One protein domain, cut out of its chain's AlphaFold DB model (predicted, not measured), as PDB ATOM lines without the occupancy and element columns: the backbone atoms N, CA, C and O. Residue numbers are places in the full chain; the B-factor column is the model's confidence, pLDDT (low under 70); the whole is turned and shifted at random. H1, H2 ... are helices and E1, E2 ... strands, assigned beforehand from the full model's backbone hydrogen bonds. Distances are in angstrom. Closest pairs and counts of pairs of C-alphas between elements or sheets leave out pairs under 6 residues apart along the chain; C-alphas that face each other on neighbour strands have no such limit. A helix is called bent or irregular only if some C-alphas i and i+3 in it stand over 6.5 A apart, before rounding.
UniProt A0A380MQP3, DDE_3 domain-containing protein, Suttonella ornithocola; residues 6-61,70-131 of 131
ATOM      1  N   LEU A   6      42.275  36.945  40.512       64.81
ATOM      2  CA  LEU A   6      43.227  35.894  40.142       64.81
ATOM      3  C   LEU A   6      42.746  34.539  40.668       64.81
ATOM      4  O   LEU A   6      42.359  34.434  41.830       64.81
ATOM      5  N   TYR A   7      42.796  33.514  39.818       65.62
ATOM      6  CA  TYR A   7      42.419  32.143  40.158       65.62
ATOM      7  C   TYR A   7      43.539  31.189  39.763       65.62
ATOM      8  O   TYR A   7      44.076  31.282  38.659       65.62
ATOM      9  N   ASP A   8      43.857  30.250  40.650       63.16
ATOM     10  CA  ASP A   8      44.750  29.141  40.329       63.16
ATOM     11  C   ASP A   8      43.939  27.970  39.748       63.16
ATOM     12  O   ASP A   8      42.932  27.553  40.323       63.16
ATOM     13  N   GLY A   9      44.368  27.439  38.602       66.12
ATOM     14  CA  GLY A   9      43.704  26.323  37.917       66.12
ATOM     15  C   GLY A   9      42.694  26.712  36.827       66.12
ATOM     16  O   GLY A   9      42.463  27.880  36.520       66.12
ATOM     17  N   SER A  10      42.148  25.704  36.140       69.38
ATOM     18  CA  SER A  10      41.250  25.906  34.993       69.38
ATOM     19  C   SER A  10      39.929  26.543  35.407       69.38
ATOM     20  O   SER A  10      39.299  26.096  36.366       69.38
ATOM     21  N   ILE A  11      39.467  27.512  34.624       73.38
ATOM     22  CA  ILE A  11      38.169  28.140  34.845       73.38
ATOM     23  C   ILE A  11      37.062  27.199  34.388       73.38
ATOM     24  O   ILE A  11      37.131  26.583  33.324       73.38
ATOM     25  N   ASN A  12      36.041  27.086  35.225       82.75
ATOM     26  CA  ASN A  12      34.819  26.372  34.922       82.75
ATOM     27  C   ASN A  12      33.619  27.286  35.181       82.75
ATOM     28  O   ASN A  12      33.742  28.415  35.666       82.75
ATOM     29  N   SER A  13      32.438  26.774  34.873       85.50
ATOM     30  CA  SER A  13      31.208  27.541  34.972       85.50
ATOM     31  C   SER A  13      30.828  27.925  36.410       85.50
ATOM     32  O   SER A  13      30.015  28.830  36.584       85.50
ATOM     33  N   ASP A  14      31.366  27.268  37.444       88.56
ATOM     34  CA  ASP A  14      31.120  27.619  38.853       88.56
ATOM     35  C   ASP A  14      31.983  28.798  39.295       88.56
ATOM     36  O   ASP A  14      31.467  29.756  39.873       88.56
ATOM     37  N   ILE A  15      33.273  28.773  38.949       84.44
ATOM     38  CA  ILE A  15      34.194  29.893  39.184       84.44
ATOM     39  C   ILE A  15      33.679  31.143  38.466       84.44
ATOM     40  O   ILE A  15      33.640  32.226  39.049       84.44
ATOM     41  N   PHE A  16      33.223  30.983  37.220       84.25
ATOM     42  CA  PHE A  16      32.629  32.074  36.458       84.25
ATOM     43  C   PHE A  16      31.358  32.628  37.128       84.25
ATOM     44  O   PHE A  16      31.240  33.839  37.297       84.25
ATOM     45  N   SER A  17      30.444  31.764  37.592       88.31
ATOM     46  CA  SER A  17      29.221  32.184  38.301       88.31
ATOM     47  C   SER A  17      29.527  32.968  39.578       88.31
ATOM     48  O   SER A  17      28.950  34.031  39.816       88.31
ATOM     49  N   HIS A  18      30.467  32.470  40.385       88.38
ATOM     50  CA  HIS A  18      30.908  33.149  41.599       88.38
ATOM     51  C   HIS A  18      31.500  34.522  41.279       88.38
ATOM     52  O   HIS A  18      31.137  35.521  41.894       88.38
ATOM     53  N   TRP A  19      32.360  34.588  40.264       84.94
ATOM     54  CA  TRP A  19      32.953  35.843  39.836       84.94
ATOM     55  C   TRP A  19      31.906  36.872  39.374       84.94
ATOM     56  O   TRP A  19      31.972  38.033  39.783       84.94
ATOM     57  N   VAL A  20      30.914  36.453  38.576       86.25
ATOM     58  CA  VAL A  20      29.838  37.349  38.120       86.25
ATOM     59  C   VAL A  20      29.108  37.966  39.316       86.25
ATOM     60  O   VAL A  20      28.893  39.175  39.357       86.25
ATOM     61  N   ARG A  21      28.774  37.149  40.315       89.56
ATOM     62  CA  ARG A  21      28.018  37.578  41.499       89.56
ATOM     63  C   ARG A  21      28.816  38.507  42.408       89.56
ATOM     64  O   ARG A  21      28.311  39.550  42.805       89.56
ATOM     65  N   GLU A  22      30.055  38.136  42.711       86.88
ATOM     66  CA  GLU A  22      30.824  38.771  43.787       86.88
ATOM     67  C   GLU A  22      31.736  39.907  43.320       86.88
ATOM     68  O   GLU A  22      32.201  40.704  44.134       86.88
ATOM     69  N   ALA A  23      32.059  39.964  42.029       80.56
ATOM     70  CA  ALA A  23      33.002  40.946  41.504       80.56
ATOM     71  C   ALA A  23      32.445  41.736  40.325       80.56
ATOM     72  O   ALA A  23      32.735  42.923  40.232       80.56
ATOM     73  N   LEU A  24      31.664  41.116  39.433       82.06
ATOM     74  CA  LEU A  24      31.158  41.830  38.264       82.06
ATOM     75  C   LEU A  24      29.954  42.715  38.594       82.06
ATOM     76  O   LEU A  24      30.024  43.925  38.417       82.06
ATOM     77  N   LEU A  25      28.850  42.116  39.044       86.06
ATOM     78  CA  LEU A  25      27.576  42.819  39.231       86.06
ATOM     79  C   LEU A  25      27.662  44.020  40.194       86.06
ATOM     80  O   LEU A  25      27.094  45.060  39.858       86.06
ATOM     81  N   PRO A  26      28.385  43.954  41.334       86.69
ATOM     82  CA  PRO A  26      28.534  45.111  42.225       86.69
ATOM     83  C   PRO A  26      29.256  46.292  41.564       86.69
ATOM     84  O   PRO A  26      29.022  47.448  41.910       86.69
ATOM     85  N   GLU A  27      30.116  45.983  40.597       79.00
ATOM     86  CA  GLU A  27      30.964  46.910  39.860       79.00
ATOM     87  C   GLU A  27      30.384  47.218  38.471       79.00
ATOM     88  O   GLU A  27      31.126  47.614  37.576       79.00
ATOM     89  N   LEU A  28      29.087  47.008  38.219       79.31
ATOM     90  CA  LEU A  28      28.479  47.393  36.944       79.31
ATOM     91  C   LEU A  28      27.632  48.660  37.047       79.31
ATOM     92  O   LEU A  28      26.782  48.788  37.931       79.31
ATOM     93  N   PRO A  29      27.784  49.613  36.102       81.69
ATOM     94  CA  PRO A  29      26.842  50.712  35.995       81.69
ATOM     95  C   PRO A  29      25.467  50.158  35.626       81.69
ATOM     96  O   PRO A  29      25.359  49.231  34.819       81.69
ATOM     97  N   LYS A  30      24.407  50.783  36.141       83.81
ATOM     98  CA  LYS A  30      23.029  50.449  35.755       83.81
ATOM     99  C   LYS A  30      22.871  50.447  34.229       83.81
ATOM    100  O   LYS A  30      23.424  51.319  33.558       83.81
ATOM    101  N   ASN A  31      22.087  49.501  33.707       86.88
ATOM    102  CA  ASN A  31      21.760  49.367  32.280       86.88
ATOM    103  C   ASN A  31      22.971  49.151  31.350       86.88
ATOM    104  O   ASN A  31      22.972  49.597  30.203       86.88
ATOM    105  N   SER A  32      24.024  48.499  31.846       82.50
ATOM    106  CA  SER A  32      25.178  48.117  31.020       82.50
ATOM    107  C   SER A  32      24.878  46.960  30.068       82.50
ATOM    108  O   SER A  32      24.132  46.046  30.409       82.50
ATOM    109  N   VAL A  33      25.517  46.981  28.898       82.75
ATOM    110  CA  VAL A  33      25.533  45.875  27.932       82.75
ATOM    111  C   VAL A  33      26.803  45.066  28.133       82.75
ATOM    112  O   VAL A  33      27.880  45.630  28.000       82.75
ATOM    113  N   ILE A  34      26.682  43.774  28.411       83.38
ATOM    114  CA  ILE A  34      27.755  42.798  28.592       83.38
ATOM    115  C   ILE A  34      27.976  42.050  27.280       83.38
ATOM    116  O   ILE A  34      27.085  41.353  26.805       83.38
ATOM    117  N   VAL A  35      29.168  42.145  26.703       80.88
ATOM    118  CA  VAL A  35      29.537  41.386  25.509       80.88
ATOM    119  C   VAL A  35      30.286  40.124  25.923       80.88
ATOM    120  O   VAL A  35      31.334  40.211  26.569       80.88
ATOM    121  N   MET A  36      29.756  38.965  25.537       83.44
ATOM    122  CA  MET A  36      30.316  37.643  25.821       83.44
ATOM    123  C   MET A  36      30.801  36.966  24.535       83.44
ATOM    124  O   MET A  36      30.149  37.043  23.490       83.44
ATOM    125  N   ASP A  37      31.935  36.271  24.602       80.94
ATOM    126  CA  ASP A  37      32.321  35.315  23.561       80.94
ATOM    127  C   ASP A  37      31.563  33.985  23.728       80.94
ATOM    128  O   ASP A  37      30.736  33.832  24.622       80.94
ATOM    129  N   ASN A  38      31.838  32.992  22.883       84.62
ATOM    130  CA  ASN A  38      31.107  31.723  22.891       84.62
ATOM    131  C   ASN A  38      31.718  30.621  23.780       84.62
ATOM    132  O   ASN A  38      31.388  29.452  23.563       84.62
ATOM    133  N   ALA A  39      32.567  30.943  24.764       82.62
ATOM    134  CA  ALA A  39      33.109  29.935  25.674       82.62
ATOM    135  C   ALA A  39      31.988  29.140  26.369       82.62
ATOM    136  O   ALA A  39      30.957  29.678  26.785       82.62
ATOM    137  N   ALA A  40      32.176  27.822  26.495       85.62
ATOM    138  CA  ALA A  40      31.132  26.920  26.984       85.62
ATOM    139  C   ALA A  40      30.656  27.279  28.403       85.62
ATOM    140  O   ALA A  40      29.478  27.128  28.722       85.62
ATOM    141  N   PHE A  41      31.549  27.799  29.245       83.81
ATOM    142  CA  PHE A  41      31.221  28.175  30.616       83.81
ATOM    143  C   PHE A  41      30.430  29.489  30.734       83.81
ATOM    144  O   PHE A  41      29.799  29.701  31.769       83.81
ATOM    145  N   HIS A  42      30.351  30.311  29.677       85.31
ATOM    146  CA  HIS A  42      29.460  31.482  29.620       85.31
ATOM    147  C   HIS A  42      27.990  31.098  29.400       85.31
ATOM    148  O   HIS A  42      27.074  31.859  29.708       85.31
ATOM    149  N   LYS A  43      27.729  29.901  28.867       86.62
ATOM    150  CA  LYS A  43      26.401  29.481  28.385       86.62
ATOM    151  C   LYS A  43      25.442  29.038  29.501       86.62
ATOM    152  O   LYS A  43      24.342  28.579  29.209       86.62
ATOM    153  N   ARG A  44      25.841  29.158  30.769       91.56
ATOM    154  CA  ARG A  44      24.996  28.839  31.926       91.56
ATOM    155  C   ARG A  44      23.793  29.782  32.004       91.56
ATOM    156  O   ARG A  44      23.956  30.996  32.096       91.56
ATOM    157  N   SER A  45      22.589  29.214  31.990       93.31
ATOM    158  CA  SER A  45      21.334  29.975  31.979       93.31
ATOM    159  C   SER A  45      21.095  30.762  33.267       93.31
ATOM    160  O   SER A  45      20.570  31.867  33.213       93.31
ATOM    161  N   ASP A  46      21.519  30.238  34.417       94.00
ATOM    162  CA  ASP A  46      21.389  30.913  35.713       94.00
ATOM    163  C   ASP A  46      22.243  32.184  35.808       94.00
ATOM    164  O   ASP A  46      21.859  33.138  36.479       94.00
ATOM    165  N   ILE A  47      23.385  32.214  35.114       91.19
ATOM    166  CA  ILE A  47      24.247  33.399  35.029       91.19
ATOM    167  C   ILE A  47      23.621  34.456  34.113       91.19
ATOM    168  O   ILE A  47      23.657  35.644  34.423       91.19
ATOM    169  N   GLN A  48      23.021  34.032  33.002       93.06
ATOM    170  CA  GLN A  48      22.336  34.950  32.089       93.06
ATOM    171  C   GLN A  48      21.129  35.598  32.774       93.06
ATOM    172  O   GLN A  48      20.998  36.819  32.753       93.06
ATOM    173  N   ALA A  49      20.327  34.794  33.477       95.81
ATOM    174  CA  ALA A  49      19.167  35.273  34.219       95.81
ATOM    175  C   ALA A  49      19.544  36.322  35.273       95.81
ATOM    176  O   ALA A  49      18.953  37.395  35.292       95.81
ATOM    177  N   ILE A  50      20.565  36.072  36.106       95.00
ATOM    178  CA  ILE A  50      20.936  37.046  37.144       95.00
ATOM    179  C   ILE A  50      21.439  38.367  36.555       95.00
ATOM    180  O   ILE A  50      21.162  39.429  37.107       95.00
ATOM    181  N   ILE A  51      22.160  38.325  35.436       91.94
ATOM    182  CA  ILE A  51      22.627  39.530  34.748       91.94
ATOM    183  C   ILE A  51      21.433  40.368  34.268       91.94
ATOM    184  O   ILE A  51      21.384  41.574  34.519       91.94
ATOM    185  N   GLU A  52      20.459  39.727  33.624       93.69
ATOM    186  CA  GLU A  52      19.249  40.381  33.121       93.69
ATOM    187  C   GLU A  52      18.356  40.900  34.257       93.69
ATOM    188  O   GLU A  52      17.855  42.022  34.184       93.69
ATOM    189  N   GLU A  53      18.224  40.149  35.354       95.44
ATOM    190  CA  GLU A  53      17.507  40.562  36.570       95.44
ATOM    191  C   GLU A  53      18.107  41.825  37.211       95.44
ATOM    192  O   GLU A  53      17.377  42.641  37.774       95.44
ATOM    193  N   HIS A  54      19.425  42.032  37.084       92.94
ATOM    194  CA  HIS A  54      20.106  43.260  37.520       92.94
ATOM    195  C   HIS A  54      19.964  44.422  36.514       92.94
ATOM    196  O   HIS A  54      20.501  45.512  36.733       92.94
ATOM    197  N   GLY A  55      19.207  44.225  35.431       92.75
ATOM    198  CA  GLY A  55      18.924  45.234  34.412       92.75
ATOM    199  C   GLY A  55      20.033  45.396  33.376       92.75
ATOM    200  O   GLY A  55      20.126  46.453  32.752       92.75
ATOM    201  N   HIS A  56      20.896  44.393  33.205       89.69
ATOM    202  CA  HIS A  56      21.953  44.392  32.194       89.69
ATOM    203  C   HIS A  56      21.545  43.577  30.958       89.69
ATOM    204  O   HIS A  56      20.754  42.646  31.045       89.69
ATOM    205  N   GLU A  57      22.096  43.920  29.796       90.38
ATOM    206  CA  GLU A  57      21.831  43.227  28.526       90.38
ATOM    207  C   GLU A  57      23.031  42.349  28.158       90.38
ATOM    208  O   GLU A  57      24.161  42.802  28.295       90.38
ATOM    209  N   ILE A  58      22.820  41.129  27.658       89.75
ATOM    210  CA  ILE A  58      23.907  40.279  27.147       89.75
ATOM    211  C   ILE A  58      23.909  40.301  25.618       89.75
ATOM    212  O   ILE A  58      22.901  40.016  24.979       89.75
ATOM    213  N   VAL A  59      25.072  40.568  25.027       88.62
ATOM    214  CA  VAL A  59      25.321  40.491  23.585       88.62
ATOM    215  C   VAL A  59      26.404  39.457  23.321       88.62
ATOM    216  O   VAL A  59      27.484  39.507  23.898       88.62
ATOM    217  N   TRP A  60      26.142  38.522  22.414       86.56
ATOM    218  CA  TRP A  60      27.124  37.510  22.032       86.56
ATOM    219  C   TRP A  60      27.913  37.958  20.809       86.56
ATOM    220  O   TRP A  60      27.335  38.421  19.824       86.56
ATOM    221  N   LEU A  61      29.231  37.767  20.841       83.81
ATOM    222  CA  LEU A  61      30.051  37.904  19.642       83.81
ATOM    223  C   LEU A  61      29.711  36.797  18.630       83.81
ATOM    224  O   LEU A  61      29.399  35.666  19.030       83.81
ATOM    225  N   PRO A  70      38.057  43.475  21.173       67.88
ATOM    226  CA  PRO A  70      39.157  44.422  21.387       67.88
ATOM    227  C   PRO A  70      40.243  43.927  22.350       67.88
ATOM    228  O   PRO A  70      41.386  44.382  22.269       67.88
ATOM    229  N   ILE A  71      39.921  42.975  23.232       69.56
ATOM    230  CA  ILE A  71      40.885  42.433  24.180       69.56
ATOM    231  C   ILE A  71      41.936  41.554  23.518       69.56
ATOM    232  O   ILE A  71      43.053  41.488  24.015       69.56
ATOM    233  N   GLU A  72      41.646  40.936  22.376       72.25
ATOM    234  CA  GLU A  72      42.622  40.096  21.677       72.25
ATOM    235  C   GLU A  72      43.859  40.911  21.286       72.25
ATOM    236  O   GLU A  72      44.995  40.450  21.420       72.25
ATOM    237  N   LYS A  73      43.656  42.180  20.906       74.19
ATOM    238  CA  LYS A  73      44.748  43.125  20.641       74.19
ATOM    239  C   LYS A  73      45.534  43.441  21.909       74.19
ATOM    240  O   LYS A  73      46.765  43.419  21.885       74.19
ATOM    241  N   MET A  74      44.837  43.685  23.020       70.94
ATOM    242  CA  MET A  74      45.480  43.922  24.311       70.94
ATOM    243  C   MET A  74      46.301  42.698  24.743       70.94
ATOM    244  O   MET A  74      47.461  42.843  25.118       70.94
ATOM    245  N   TRP A  75      45.765  41.482  24.608       70.88
ATOM    246  CA  TRP A  75      46.459  40.235  24.932       70.88
ATOM    247  C   TRP A  75      47.676  39.979  24.064       70.88
ATOM    248  O   TRP A  75      48.706  39.549  24.585       70.88
ATOM    249  N   ALA A  76      47.581  40.227  22.758       77.56
ATOM    250  CA  ALA A  76      48.724  40.120  21.862       77.56
ATOM    251  C   ALA A  76      49.867  41.032  22.332       77.56
ATOM    252  O   ALA A  76      51.013  40.589  22.437       77.56
ATOM    253  N   TRP A  77      49.537  42.265  22.714       75.19
ATOM    254  CA  TRP A  77      50.500  43.234  23.220       75.19
ATOM    255  C   TRP A  77      51.066  42.861  24.604       75.19
ATOM    256  O   TRP A  77      52.278  42.897  24.806       75.19
ATOM    257  N   ILE A  78      50.240  42.378  25.535       72.12
ATOM    258  CA  ILE A  78      50.686  41.871  26.849       72.12
ATOM    259  C   ILE A  78      51.641  40.680  26.684       72.12
ATOM    260  O   ILE A  78      52.684  40.608  27.337       72.12
ATOM    261  N   LYS A  79      51.306  39.732  25.797       75.00
ATOM    262  CA  LYS A  79      52.160  38.578  25.473       75.00
ATOM    263  C   LYS A  79      53.491  39.030  24.876       75.00
ATOM    264  O   LYS A  79      54.522  38.428  25.181       75.00
ATOM    265  N   GLN A  80      53.476  40.087  24.064       81.62
ATOM    266  CA  GLN A  80      54.683  40.699  23.525       81.62
ATOM    267  C   GLN A  80      55.555  41.298  24.640       81.62
ATOM    268  O   GLN A  80      56.719  40.913  24.736       81.62
ATOM    269  N   ILE A  81      54.998  42.123  25.536       75.44
ATOM    270  CA  ILE A  81      55.731  42.694  26.685       75.44
ATOM    271  C   ILE A  81      56.340  41.589  27.547       75.44
ATOM    272  O   ILE A  81      57.533  41.610  27.843       75.44
ATOM    273  N   ARG A  82      55.541  40.574  27.904       76.50
ATOM    274  CA  ARG A  82      56.007  39.431  28.699       76.50
ATOM    275  C   ARG A  82      57.232  38.770  28.063       76.50
ATOM    276  O   ARG A  82      58.178  38.417  28.769       76.50
ATOM    277  N   LYS A  83      57.207  38.585  26.738       80.38
ATOM    278  CA  LYS A  83      58.303  37.977  25.976       80.38
ATOM    279  C   LYS A  83      59.539  38.874  25.953       80.38
ATOM    280  O   LYS A  83      60.641  38.376  26.174       80.38
ATOM    281  N   GLU A  84      59.366  40.165  25.685       80.38
ATOM    282  CA  GLU A  84      60.462  41.138  25.615       80.38
ATOM    283  C   GLU A  84      61.173  41.281  26.962       80.38
ATOM    284  O   GLU A  84      62.402  41.275  27.021       80.38
ATOM    285  N   TRP A  85      60.410  41.344  28.053       79.69
ATOM    286  CA  TRP A  85      60.934  41.589  29.398       79.69
ATOM    287  C   TRP A  85      61.272  40.301  30.156       79.69
ATOM    288  O   TRP A  85      61.674  40.356  31.315       79.69
ATOM    289  N   ARG A  86      61.130  39.138  29.499       78.19
ATOM    290  CA  ARG A  86      61.396  37.798  30.057       78.19
ATOM    291  C   ARG A  86      60.716  37.576  31.410       78.19
ATOM    292  O   ARG A  86      61.300  36.994  32.318       78.19
ATOM    293  N   MET A  87      59.477  38.042  31.525       69.62
ATOM    294  CA  MET A  87      58.720  37.953  32.767       69.62
ATOM    295  C   MET A  87      58.214  36.524  32.977       69.62
ATOM    296  O   MET A  87      57.431  35.987  32.182       69.62
ATOM    297  N   ASP A  88      58.656  35.923  34.072       70.19
ATOM    298  CA  ASP A  88      58.243  34.614  34.574       70.19
ATOM    299  C   ASP A  88      57.179  34.726  35.677       70.19
ATOM    300  O   ASP A  88      56.336  33.838  35.808       70.19
ATOM    301  N   CYS A  89      57.162  35.844  36.406       68.12
ATOM    302  CA  CYS A  89      56.191  36.128  37.456       68.12
ATOM    303  C   CYS A  89      54.882  36.733  36.912       68.12
ATOM    304  O   CYS A  89      54.870  37.802  36.291       68.12
ATOM    305  N   ILE A  90      53.762  36.058  37.193       65.56
ATOM    306  CA  ILE A  90      52.408  36.536  36.876       65.56
ATOM    307  C   ILE A  90      52.056  37.790  37.685       65.56
ATOM    308  O   ILE A  90      51.437  38.691  37.130       65.56
ATOM    309  N   ASP A  91      52.491  37.905  38.943       63.62
ATOM    310  CA  ASP A  91      52.164  39.064  39.787       63.62
ATOM    311  C   ASP A  91      52.739  40.366  39.225       63.62
ATOM    312  O   ASP A  91      52.077  41.406  39.210       63.62
ATOM    313  N   THR A  92      53.950  40.304  38.666       64.81
ATOM    314  CA  THR A  92      54.558  41.454  37.996       64.81
ATOM    315  C   THR A  92      53.776  41.821  36.733       64.81
ATOM    316  O   THR A  92      53.580  43.001  36.455       64.81
ATOM    317  N   LEU A  93      53.262  40.831  35.991       65.50
ATOM    318  CA  LEU A  93      52.383  41.073  34.842       65.50
ATOM    319  C   LEU A  93      51.078  41.752  35.283       65.50
ATOM    320  O   LEU A  93      50.691  42.748  34.680       65.50
ATOM    321  N   CYS A  94      50.443  41.283  36.364       64.44
ATOM    322  CA  CYS A  94      49.240  41.885  36.956       64.44
ATOM    323  C   CYS A  94      49.432  43.361  37.312       64.44
ATOM    324  O   CYS A  94      48.546  44.176  37.060       64.44
ATOM    325  N   PHE A  95      50.588  43.713  37.878       65.25
ATOM    326  CA  PHE A  95      50.900  45.090  38.245       65.25
ATOM    327  C   PHE A  95      50.927  46.016  37.018       65.25
ATOM    328  O   PHE A  95      50.288  47.069  37.023       65.25
ATOM    329  N   TYR A  96      51.588  45.602  35.932       65.31
ATOM    330  CA  TYR A  96      51.590  46.368  34.681       65.31
ATOM    331  C   TYR A  96      50.216  46.385  34.010       65.31
ATOM    332  O   TYR A  96      49.807  47.420  33.493       65.31
ATOM    333  N   LEU A  97      49.476  45.277  34.061       64.94
ATOM    334  CA  LEU A  97      48.116  45.189  33.531       64.94
ATOM    335  C   LEU A  97      47.173  46.198  34.182       64.94
ATOM    336  O   LEU A  97      46.443  46.878  33.467       64.94
ATOM    337  N   LEU A  98      47.223  46.326  35.510       62.28
ATOM    338  CA  LEU A  98      46.463  47.330  36.251       62.28
ATOM    339  C   LEU A  98      46.858  48.749  35.837       62.28
ATOM    340  O   LEU A  98      45.992  49.590  35.602       62.28
ATOM    341  N   TRP A  99      48.159  49.005  35.704       58.78
ATOM    342  CA  TRP A  99      48.670  50.331  35.360       58.78
ATOM    343  C   TRP A  99      48.335  50.740  33.918       58.78
ATOM    344  O   TRP A  99      47.983  51.888  33.664       58.78
ATOM    345  N   ILE A 100      48.367  49.795  32.976       59.59
ATOM    346  CA  ILE A 100      48.035  50.052  31.571       59.59
ATOM    347  C   ILE A 100      46.519  50.079  31.338       59.59
ATOM    348  O   ILE A 100      46.029  50.924  30.588       59.59
ATOM    349  N   GLY A 101      45.765  49.199  32.001       57.62
ATOM    350  CA  GLY A 101      44.303  49.200  31.949       57.62
ATOM    351  C   GLY A 101      43.724  50.536  32.418       57.62
ATOM    352  O   GLY A 101      42.800  51.050  31.800       57.62
ATOM    353  N   LEU A 102      44.325  51.157  33.440       54.12
ATOM    354  CA  LEU A 102      43.983  52.514  33.883       54.12
ATOM    355  C   LEU A 102      44.206  53.585  32.804       54.12
ATOM    356  O   LEU A 102      43.413  54.518  32.733       54.12
ATOM    357  N   GLY A 103      45.231  53.444  31.960       50.69
ATOM    358  CA  GLY A 103      45.498  54.367  30.853       50.69
ATOM    359  C   GLY A 103      44.444  54.298  29.744       50.69
ATOM    360  O   GLY A 103      43.936  55.327  29.323       50.69
ATOM    361  N   TRP A 104      44.040  53.091  29.331       50.12
ATOM    362  CA  TRP A 104      43.032  52.892  28.273       50.12
ATOM    363  C   TRP A 104      41.603  53.275  28.690       50.12
ATOM    364  O   TRP A 104      40.800  53.657  27.845       50.12
ATOM    365  N   VAL A 105      41.270  53.197  29.987       47.94
ATOM    366  CA  VAL A 105      39.952  53.621  30.506       47.94
ATOM    367  C   VAL A 105      39.705  55.126  30.354       47.94
ATOM    368  O   VAL A 105      38.552  55.550  30.394       47.94
ATOM    369  N   LEU A 106      40.751  55.942  30.201       40.47
ATOM    370  CA  LEU A 106      40.626  57.402  30.185       40.47
ATOM    371  C   LEU A 106      40.353  57.995  28.794       40.47
ATOM    372  O   LEU A 106      39.820  59.101  28.729       40.47
ATOM    373  N   ASP A 107      40.663  57.275  27.712       44.34
ATOM    374  CA  ASP A 107      40.608  57.826  26.346       44.34
ATOM    375  C   ASP A 107      39.310  57.502  25.580       44.34
ATOM    376  O   ASP A 107      38.944  58.237  24.663       44.34
ATOM    377  N   ASP A 108      38.552  56.478  25.984       45.19
ATOM    378  CA  ASP A 108      37.255  56.141  25.385       45.19
ATOM    379  C   ASP A 108      36.139  56.217  26.437       45.19
ATOM    380  O   ASP A 108      36.232  55.614  27.502       45.19
ATOM    381  N   CYS A 109      35.010  56.860  26.114       38.34
ATOM    382  CA  CYS A 109      33.778  56.909  26.928       38.34
ATOM    383  C   CYS A 109      33.110  55.529  27.190       38.34
ATOM    384  O   CYS A 109      31.938  55.455  27.565       38.34
ATOM    385  N   THR A 110      33.836  54.430  26.986       46.03
ATOM    386  CA  THR A 110      33.432  53.046  27.214       46.03
ATOM    387  C   THR A 110      34.046  52.583  28.533       46.03
ATOM    388  O   THR A 110      35.262  52.497  28.670       46.03
ATOM    389  N   ILE A 111      33.215  52.275  29.533       41.72
ATOM    390  CA  ILE A 111      33.707  51.679  30.780       41.72
ATOM    391  C   ILE A 111      34.115  50.238  30.472       41.72
ATOM    392  O   ILE A 111      33.291  49.330  30.487       41.72
ATOM    393  N   TYR A 112      35.399  50.027  30.210       47.47
ATOM    394  CA  TYR A 112      35.986  48.698  30.186       47.47
ATOM    395  C   TYR A 112      36.061  48.181  31.627       47.47
ATOM    396  O   TYR A 112      36.937  48.583  32.396       47.47
ATOM    397  N   VAL A 113      35.138  47.303  32.025       41.47
ATOM    398  CA  VAL A 113      35.369  46.492  33.225       41.47
ATOM    399  C   VAL A 113      36.378  45.425  32.839       41.47
ATOM    400  O   VAL A 113      36.035  44.361  32.331       41.47
ATOM    401  N   PHE A 114      37.655  45.733  33.052       42.50
ATOM    402  CA  PHE A 114      38.706  44.741  32.922       42.50
ATOM    403  C   PHE A 114      38.568  43.748  34.070       42.50
ATOM    404  O   PHE A 114      38.889  44.038  35.225       42.50
ATOM    405  N   CYS A 115      38.054  42.575  33.743       45.38
ATOM    406  CA  CYS A 115      38.092  41.428  34.614       45.38
ATOM    407  C   CYS A 115      39.236  40.504  34.248       45.38
ATOM    408  O   CYS A 115      39.060  39.612  33.433       45.38
ATOM    409  N   TYR A 116      40.414  40.691  34.831       48.75
ATOM    410  CA  TYR A 116      41.488  39.755  34.535       48.75
ATOM    411  C   TYR A 116      41.246  38.439  35.253       48.75
ATOM    412  O   TYR A 116      41.171  38.414  36.477       48.75
ATOM    413  N   PHE A 117      41.192  37.376  34.463       49.44
ATOM    414  CA  PHE A 117      41.462  36.007  34.867       49.44
ATOM    415  C   PHE A 117      42.900  35.700  34.468       49.44
ATOM    416  O   PHE A 117      43.258  35.916  33.318       49.44
ATOM    417  N   ILE A 118      43.747  35.207  35.368       48.62
ATOM    418  CA  ILE A 118      45.059  34.695  34.959       48.62
ATOM    419  C   ILE A 118      45.215  33.287  35.500       48.62
ATOM    420  O   ILE A 118      45.596  33.101  36.648       48.62
ATOM    421  N   CYS A 119      44.974  32.303  34.638       40.84
ATOM    422  CA  CYS A 119      45.441  30.941  34.848       40.84
ATOM    423  C   CYS A 119      46.368  30.562  33.696       40.84
ATOM    424  O   CYS A 119      45.960  30.560  32.536       40.84
ATOM    425  N   ARG A 120      47.637  30.253  34.000       43.41
ATOM    426  CA  ARG A 120      48.624  29.715  33.037       43.41
ATOM    427  C   ARG A 120      48.697  30.447  31.677       43.41
ATOM    428  O   ARG A 120      49.077  29.851  30.673       43.41
ATOM    429  N   GLY A 121      48.389  31.747  31.635       40.09
ATOM    430  CA  GLY A 121      48.442  32.564  30.415       40.09
ATOM    431  C   GLY A 121      47.182  32.554  29.540       40.09
ATOM    432  O   GLY A 121      47.245  33.079  28.426       40.09
ATOM    433  N   ILE A 122      46.066  31.998  30.022       37.22
ATOM    434  CA  ILE A 122      44.733  32.181  29.437       37.22
ATOM    435  C   ILE A 122      43.959  33.137  30.332       37.22
ATOM    436  O   ILE A 122      43.941  32.998  31.558       37.22
ATOM    437  N   ALA A 123      43.367  34.128  29.689       42.12
ATOM    438  CA  ALA A 123      42.661  35.200  30.333       42.12
ATOM    439  C   ALA A 123      41.486  35.592  29.447       42.12
ATOM    440  O   ALA A 123      41.674  35.964  28.291       42.12
ATOM    441  N   GLU A 124      40.282  35.469  29.987       44.28
ATOM    442  CA  GLU A 124      39.039  35.763  29.283       44.28
ATOM    443  C   GLU A 124      38.337  36.891  30.033       44.28
ATOM    444  O   GLU A 124      38.198  36.836  31.256       44.28
ATOM    445  N   ILE A 125      37.997  37.962  29.311       47.31
ATOM    446  CA  ILE A 125      37.407  39.179  29.871       47.31
ATOM    447  C   ILE A 125      36.321  39.704  28.930       47.31
ATOM    448  O   ILE A 125      36.479  39.711  27.709       47.31
ATOM    449  N   PHE A 126      35.251  40.192  29.545       48.91
ATOM    450  CA  PHE A 126      34.005  40.670  28.956       48.91
ATOM    451  C   PHE A 126      34.057  42.162  28.621       48.91
ATOM    452  O   PHE A 126      34.704  42.939  29.328       48.91
ATOM    453  N   PHE A 127      33.326  42.586  27.587       50.44
ATOM    454  CA  PHE A 127      33.173  44.016  27.284       50.44
ATOM    455  C   PHE A 127      31.917  44.563  27.903       50.44
ATOM    456  O   PHE A 127      30.902  43.877  27.963       50.44
ATOM    457  N   PHE A 128      31.971  45.839  28.274       46.59
ATOM    458  CA  PHE A 128      30.801  46.543  28.751       46.59
ATOM    459  C   PHE A 128      30.617  47.829  27.973       46.59
ATOM    460  O   PHE A 128      31.487  48.696  27.965       46.59
ATOM    461  N   LYS A 129      29.473  47.955  27.303       40.50
ATOM    462  CA  LYS A 129      29.064  49.214  26.689       40.50
ATOM    463  C   LYS A 129      27.983  49.837  27.558       40.50
ATOM    464  O   LYS A 129      26.910  49.265  27.737       40.50
ATOM    465  N   LYS A 130      28.268  51.017  28.101       38.91
ATOM    466  CA  LYS A 130      27.250  51.858  28.731       38.91
ATOM    467  C   LYS A 130      26.435  52.522  27.614       38.91
ATOM    468  O   LYS A 130      27.031  53.006  26.651       38.91
ATOM    469  N   ARG A 131      25.102  52.498  27.711       43.97
ATOM    470  CA  ARG A 131      24.248  53.378  26.898       43.97
ATOM    471  C   ARG A 131      24.287  54.805  27.434       43.97
ATOM    472  O   ARG A 131      24.326  54.966  28.676       43.97
TER     473      ARG A 131
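This is residues 6 to 61 and 70 to 131 of the 131 residues of the protein "DDE_3 domain-containing protein" of Suttonella ornithocola (UniProt A0A380MQP3). The domain has two lobes, one holding the small sheet E2, E1, E3 with H1, H2 and H3, the other a V of helices H4 and H5. The long unnamed stretch of residues 105 to 126 runs between them. The printed part has 118 residues, with five named helices and three named strands in the order H1 E1 H2 H3 E2 H4 H5 E3; the sheet, E2 E1 E3, is mixed, and the class is mostly helix. It is compact, with a radius of gyration of the C-alphas of 14.7 A and spans of 44 by 34 by 24 A.

Find inner strand E1 at residues 32 to 36, with edge strands E2 at 57 to 60 and E3 at 127 to 130. H1 begins at C-alpha 13, (31.208, 27.541, 34.972), and runs 20.0 A to residue 27; it is irregular, only just, with C-alphas 22 and 25 6.9 A apart. H2 is residues 40 to 43 and H3 is 45 to 53. H4, residues 70 to 84, spans 22.0 A; H5, residues 90 to 104, spans 20.7 A and ends at (43.032, 52.892, 28.273).

E2 and E1 are parallel, with N 34 and O 57 2.7 A apart; E1 and E3 are antiparallel, with N 35 and O 127 2.8 A apart. E1, H2, H3, E2 form a strand-helix-strand unit, two parallel strands joined through helices, with a right-handed crossover. H3 only grazes the sheet, with residues 48 to 52. H1 only just touches H3, with 3 pairs of C-alphas within 8 A, the closest Ser 17 and Ile 47 at 6.1 A; they run the same way at a shallow tilt of 10 degrees. With residues 13 to 16 alone, H1 touches H2, the closest C-alphas being Ser 13 and Phe 41 at 4.4 A. H4 and H5 are close but not clearly touching, the closest C-alphas being Arg 82 and Leu 93 at 7.3 A, with a steep tilt of 47 degrees, opposite ways. H1 is apart from H4 and H5. In H3 every O i to N i+4 pair is within hydrogen-bond range, in H1 8 of 11, in H4 and H5 10 of 11 each; H2 is too short for such a pair.

The C-alphas farthest apart, those of Glu 53 and Arg 86, are 44.5 A apart. Residues 62 to 69 are not printed, and C-alphas 61 and 70 stand 11.3 A apart across the cut. H5 to E3 is a long link of 22 residues. Mean pLDDT of the printed part is 70.7; look for values under 70 at residues 6 to 10, 70 to 71, 87 and 89 to 131.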